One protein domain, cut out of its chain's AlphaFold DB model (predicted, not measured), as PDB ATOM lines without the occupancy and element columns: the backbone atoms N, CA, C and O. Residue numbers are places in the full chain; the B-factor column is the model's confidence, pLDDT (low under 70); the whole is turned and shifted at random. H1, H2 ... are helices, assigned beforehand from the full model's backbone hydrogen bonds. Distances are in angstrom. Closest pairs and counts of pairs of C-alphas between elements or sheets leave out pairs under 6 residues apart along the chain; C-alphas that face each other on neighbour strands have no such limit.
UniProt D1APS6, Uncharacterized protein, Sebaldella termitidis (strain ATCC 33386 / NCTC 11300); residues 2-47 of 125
ATOM      1  N   LYS A   2      -5.925   0.260  88.007       51.06
ATOM      2  CA  LYS A   2      -4.692   0.976  87.678       51.06
ATOM      3  C   LYS A   2      -4.804   1.231  86.181       51.06
ATOM      4  O   LYS A   2      -4.685   0.270  85.432       51.06
ATOM      5  N   ASN A   3      -5.146   2.449  85.768       52.91
ATOM      6  CA  ASN A   3      -4.912   2.807  84.374       52.91
ATOM      7  C   ASN A   3      -3.421   2.600  84.134       52.91
ATOM      8  O   ASN A   3      -2.603   3.015  84.964       52.91
ATOM      9  N   ASP A   4      -3.100   1.862  83.079       76.88
ATOM     10  CA  ASP A   4      -1.722   1.574  82.738       76.88
ATOM     11  C   ASP A   4      -1.012   2.919  82.542       76.88
ATOM     12  O   ASP A   4      -1.528   3.813  81.867       76.88
ATOM     13  N   ILE A   5       0.138   3.110  83.188       71.62
ATOM     14  CA  ILE A   5       0.891   4.371  83.103       71.62
ATOM     15  C   ILE A   5       1.182   4.694  81.628       71.62
ATOM     16  O   ILE A   5       1.172   5.860  81.233       71.62
ATOM     17  N   ALA A   6       1.340   3.652  80.805       69.12
ATOM     18  CA  ALA A   6       1.469   3.750  79.360       69.12
ATOM     19  C   ALA A   6       0.248   4.390  78.674       69.12
ATOM     20  O   ALA A   6       0.428   5.238  77.805       69.12
ATOM     21  N   GLU A   7      -0.981   4.045  79.071       75.00
ATOM     22  CA  GLU A   7      -2.203   4.618  78.486       75.00
ATOM     23  C   GLU A   7      -2.371   6.096  78.849       75.00
ATOM     24  O   GLU A   7      -2.780   6.898  78.009       75.00
ATOM     25  N   ILE A   8      -2.008   6.478  80.078       73.50
ATOM     26  CA  ILE A   8      -2.061   7.877  80.528       73.50
ATOM     27  C   ILE A   8      -1.052   8.723  79.743       73.50
ATOM     28  O   ILE A   8      -1.417   9.768  79.202       73.50
ATOM     29  N   LEU A   9       0.197   8.258  79.642       69.44
ATOM     30  CA  LEU A   9       1.251   8.942  78.887       69.44
ATOM     31  C   LEU A   9       0.914   9.029  77.394       69.44
ATOM     32  O   LEU A   9       1.090  10.084  76.790       69.44
ATOM     33  N   ALA A  10       0.386   7.952  76.807       70.19
ATOM     34  CA  ALA A  10      -0.032   7.933  75.408       70.19
ATOM     35  C   ALA A  10      -1.187   8.908  75.141       70.19
ATOM     36  O   ALA A  10      -1.162   9.613  74.132       70.19
ATOM     37  N   GLY A  11      -2.164   8.993  76.050       72.44
ATOM     38  CA  GLY A  11      -3.258   9.963  75.973       72.44
ATOM     39  C   GLY A  11      -2.754  11.406  76.017       72.44
ATOM     40  O   GLY A  11      -3.037  12.181  75.106       72.44
ATOM     41  N   GLN A  12      -1.923  11.737  77.009       71.00
ATOM     42  CA  GLN A  12      -1.329  13.073  77.155       71.00
ATOM     43  C   GLN A  12      -0.485  13.475  75.941       71.00
ATOM     44  O   GLN A  12      -0.563  14.610  75.472       71.00
ATOM     45  N   PHE A  13       0.296  12.540  75.399       72.12
ATOM     46  CA  PHE A  13       1.108  12.768  74.208       72.12
ATOM     47  C   PHE A  13       0.248  12.960  72.951       72.12
ATOM     48  O   PHE A  13       0.491  13.872  72.163       72.12
ATOM     49  N   SER A  14      -0.793  12.139  72.786       68.25
ATOM     50  CA  SER A  14      -1.776  12.268  71.704       68.25
ATOM     51  C   SER A  14      -2.475  13.629  71.739       68.25
ATOM     52  O   SER A  14      -2.629  14.270  70.701       68.25
ATOM     53  N   ASP A  15      -2.904  14.081  72.913       74.62
ATOM     54  CA  ASP A  15      -3.615  15.353  73.043       74.62
ATOM     55  C   ASP A  15      -2.677  16.546  72.808       74.62
ATOM     56  O   ASP A  15      -3.039  17.466  72.073       74.62
ATOM     57  N   TYR A  16      -1.424  16.463  73.269       70.25
ATOM     58  CA  TYR A  16      -0.383  17.435  72.931       70.25
ATOM     59  C   TYR A  16      -0.136  17.532  71.415       70.25
ATOM     60  O   TYR A  16      -0.019  18.638  70.883       70.25
ATOM     61  N   ILE A  17      -0.096  16.399  70.700       70.19
ATOM     62  CA  ILE A  17       0.041  16.372  69.232       70.19
ATOM     63  C   ILE A  17      -1.149  17.056  68.554       70.19
ATOM     64  O   ILE A  17      -0.943  17.839  67.625       70.19
ATOM     65  N   LYS A  18      -2.381  16.781  69.003       71.06
ATOM     66  CA  LYS A  18      -3.597  17.389  68.435       71.06
ATOM     67  C   LYS A  18      -3.626  18.906  68.627       71.06
ATOM     68  O   LYS A  18      -4.051  19.608  67.715       71.06
ATOM     69  N   GLU A  19      -3.188  19.399  69.784       74.88
ATOM     70  CA  GLU A  19      -3.180  20.832  70.104       74.88
ATOM     71  C   GLU A  19      -2.060  21.601  69.394       74.88
ATOM     72  O   GLU A  19      -2.278  22.726  68.948       74.88
ATOM     73  N   ASN A  20      -0.870  21.005  69.273       70.38
ATOM     74  CA  ASN A  20       0.318  21.688  68.746       70.38
ATOM     75  C   ASN A  20       0.578  21.412  67.258       70.38
ATOM     76  O   ASN A  20       1.454  22.044  66.674       70.38
ATOM     77  N   GLY A  21      -0.172  20.493  66.639       66.25
ATOM     78  CA  GLY A  21      -0.087  20.216  65.207       66.25
ATOM     79  C   GLY A  21       1.286  19.700  64.778       66.25
ATOM     80  O   GLY A  21       1.871  20.235  63.844       66.25
ATOM     81  N   ILE A  22       1.813  18.677  65.457       64.94
ATOM     82  CA  ILE A  22       3.078  18.046  65.054       64.94
ATOM     83  C   ILE A  22       2.881  17.327  63.714       64.94
ATOM     84  O   ILE A  22       2.015  16.455  63.605       64.94
ATOM     85  N   VAL A  23       3.681  17.679  62.702       70.25
ATOM     86  CA  VAL A  23       3.488  17.230  61.308       70.25
ATOM     87  C   VAL A  23       4.614  16.342  60.781       70.25
ATOM     88  O   VAL A  23       4.422  15.677  59.763       70.25
ATOM     89  N   SER A  24       5.772  16.283  61.451       82.50
ATOM     90  CA  SER A  24       6.939  15.524  60.975       82.50
ATOM     91  C   SER A  24       7.529  14.552  62.006       82.50
ATOM     92  O   SER A  24       7.504  14.785  63.214       82.50
ATOM     93  N   ALA A  25       8.151  13.469  61.524       83.38
ATOM     94  CA  ALA A  25       8.882  12.520  62.370       83.38
ATOM     95  C   ALA A  25      10.021  13.171  63.173       83.38
ATOM     96  O   ALA A  25      10.307  12.744  64.291       83.38
ATOM     97  N   ALA A  26      10.647  14.219  62.630       85.25
ATOM     98  CA  ALA A  26      11.707  14.960  63.307       85.25
ATOM     99  C   ALA A  26      11.190  15.717  64.542       85.25
ATOM    100  O   ALA A  26      11.841  15.711  65.588       85.25
ATOM    101  N   GLU A  27      10.008  16.326  64.447       84.19
ATOM    102  CA  GLU A  27       9.361  17.002  65.576       84.19
ATOM    103  C   GLU A  27       8.944  16.003  66.661       84.19
ATOM    104  O   GLU A  27       9.189  16.250  67.844       84.19
ATOM    105  N   VAL A  28       8.392  14.846  66.272       83.81
ATOM    106  CA  VAL A  28       8.061  13.756  67.210       83.81
ATOM    107  C   VAL A  28       9.316  13.257  67.930       83.81
ATOM    108  O   VAL A  28       9.327  13.170  69.157       83.81
ATOM    109  N   SER A  29      10.391  12.987  67.188       86.06
ATOM    110  CA  SER A  29      11.702  12.595  67.723       86.06
ATOM    111  C   SER A  29      12.241  13.628  68.725       86.06
ATOM    112  O   SER A  29      12.658  13.287  69.835       86.06
ATOM    113  N   ALA A  30      12.165  14.919  68.389       85.94
ATOM    114  CA  ALA A  30      12.590  15.994  69.282       85.94
ATOM    115  C   ALA A  30      11.760  16.068  70.568       85.94
ATOM    116  O   ALA A  30      12.315  16.304  71.643       85.94
ATOM    117  N   LEU A  31      10.446  15.857  70.477       83.19
ATOM    118  CA  LEU A  31       9.569  15.833  71.643       83.19
ATOM    119  C   LEU A  31       9.861  14.628  72.547       83.19
ATOM    120  O   LEU A  31       9.938  14.789  73.764       83.19
ATOM    121  N   MET A  32      10.079  13.446  71.966       83.69
ATOM    122  CA  MET A  32      10.439  12.238  72.716       83.69
ATOM    123  C   MET A  32      11.756  12.419  73.473       83.69
ATOM    124  O   MET A  32      11.824  12.057  74.646       83.69
ATOM    125  N   ARG A  33      12.774  13.041  72.858       85.69
ATOM    126  CA  ARG A  33      14.028  13.389  73.553       85.69
ATOM    127  C   ARG A  33      13.778  14.271  74.775       85.69
ATOM    128  O   ARG A  33      14.149  13.886  75.875       85.69
ATOM    129  N   LYS A  34      13.045  15.377  74.606       84.62
ATOM    130  CA  LYS A  34      12.704  16.283  75.720       84.62
ATOM    131  C   LYS A  34      11.965  15.570  76.851       84.62
ATOM    132  O   LYS A  34      12.198  15.864  78.020       84.62
ATOM    133  N   LEU A  35      11.064  14.645  76.513       82.69
ATOM    134  CA  LEU A  35      10.369  13.829  77.504       82.69
ATOM    135  C   LEU A  35      11.355  12.942  78.278       82.69
ATOM    136  O   LEU A  35      11.297  12.912  79.506       82.69
ATOM    137  N   PHE A  36      12.270  12.254  77.590       83.00
ATOM    138  CA  PHE A  36      13.292  11.425  78.239       83.00
ATOM    139  C   PHE A  36      14.248  12.234  79.110       83.00
ATOM    140  O   PHE A  36      14.536  11.789  80.222       83.00
ATOM    141  N   ASP A  37      14.680  13.409  78.655       83.50
ATOM    142  CA  ASP A  37      15.518  14.324  79.435       83.50
ATOM    143  C   ASP A  37      14.791  14.723  80.722       83.50
ATOM    144  O   ASP A  37      15.342  14.631  81.818       83.50
ATOM    145  N   LYS A  38      13.496  15.060  80.617       82.69
ATOM    146  CA  LYS A  38      12.695  15.443  81.780       82.69
ATOM    147  C   LYS A  38      12.486  14.297  82.763       82.69
ATOM    148  O   LYS A  38      12.434  14.518  83.970       82.69
ATOM    149  N   ILE A  39      12.342  13.071  82.265       82.38
ATOM    150  CA  ILE A  39      12.277  11.876  83.111       82.38
ATOM    151  C   ILE A  39      13.627  11.666  83.815       82.38
ATOM    152  O   ILE A  39      13.634  11.453  85.025       82.38
ATOM    153  N   HIS A  40      14.749  11.800  83.100       76.50
ATOM    154  CA  HIS A  40      16.098  11.660  83.661       76.50
ATOM    155  C   HIS A  40      16.411  12.706  84.736       76.50
ATOM    156  O   HIS A  40      16.930  12.341  85.787       76.50
ATOM    157  N   GLU A  41      16.038  13.973  84.537       77.44
ATOM    158  CA  GLU A  41      16.167  15.037  85.552       77.44
ATOM    159  C   GLU A  41      15.474  14.687  86.877       77.44
ATOM    160  O   GLU A  41      15.889  15.128  87.942       77.44
ATOM    161  N   ASN A  42      14.406  13.891  86.830       72.00
ATOM    162  CA  ASN A  42      13.693  13.451  88.029       72.00
ATOM    163  C   ASN A  42      14.243  12.136  88.603       72.00
ATOM    164  O   ASN A  42      13.860  11.742  89.702       72.00
ATOM    165  N   MET A  43      15.120  11.452  87.866       71.69
ATOM    166  CA  MET A  43      15.783  10.210  88.268       71.69
ATOM    167  C   MET A  43      17.197  10.437  88.817       71.69
ATOM    168  O   MET A  43      17.876   9.443  89.063       71.69
ATOM    169  N   ILE A  44      17.640  11.695  88.988       64.62
ATOM    170  CA  ILE A  44      19.032  12.055  89.314       64.62
ATOM    171  C   ILE A  44      19.636  11.103  90.352       64.62
ATOM    172  O   ILE A  44      19.224  11.042  91.511       64.62
ATOM    173  N   ILE A  45      20.656  10.388  89.884       64.69
ATOM    174  CA  ILE A  45      21.643   9.687  90.688       64.69
ATOM    175  C   ILE A  45      22.784  10.691  90.854       64.69
ATOM    176  O   ILE A  45      23.324  11.174  89.862       64.69
ATOM    177  N   ASP A  46      23.124  11.035  92.095       64.19
ATOM    178  CA  ASP A  46      24.117  12.055  92.470       64.19
ATOM    179  C   ASP A  46      25.565  11.560  92.225       64.19
ATOM    180  O   ASP A  46      26.417  11.546  93.110       64.19
ATOM    181  N   THR A  47      25.833  10.995  91.045       72.06
ATOM    182  CA  THR A  47      27.076  10.287  90.715       72.06
ATOM    183  C   THR A  47      27.604  10.746  89.364       72.06
ATOM    184  O   THR A  47      26.884  10.732  88.368       72.06
TER     185      THR A  47
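This is residues 2 to 47 of the 125 residues of an uncharacterized protein of Sebaldella termitidis (strain ATCC 33386 / NCTC 11300) (UniProt D1APS6). What shape is this? H1 and then H2 make an open V, its point at the link of residues 21 to 24; residues 2 to 12 and 36 to 47 stick out. What builds it? The printed part has 46 residues with two named helices and no named strand: all helix. How spread is it? It is loose, with a radius of gyration of the C-alphas of 12.9 A, and flat, spanning 38 by 31 by 14 A.

Where is H1? It is residues 5 to 20, 22.5 A long, from C-alpha 5 at (0.891, 4.371, 83.103). Where is H2? It is residues 25 to 42, 26.1 A long, to C-alpha 42 at (13.693, 13.451, 88.029).

How do the helices stand? H1 and H2, joined by a tight link, are near each other: no C-alphas within 8 A, 6 pairs within 10 A. And their backbones? Every O i to N i+4 pair is within hydrogen-bond range in H1, 13 of 14 in H2.

How large is it? The two C-alphas farthest apart, of Lys 18 and Thr 47, are 38.6 A apart; the printed part has no cut. Where is pLDDT under 70? At residues 2 to 3, 6, 9, 14, 21 to 22 and 44 to 46.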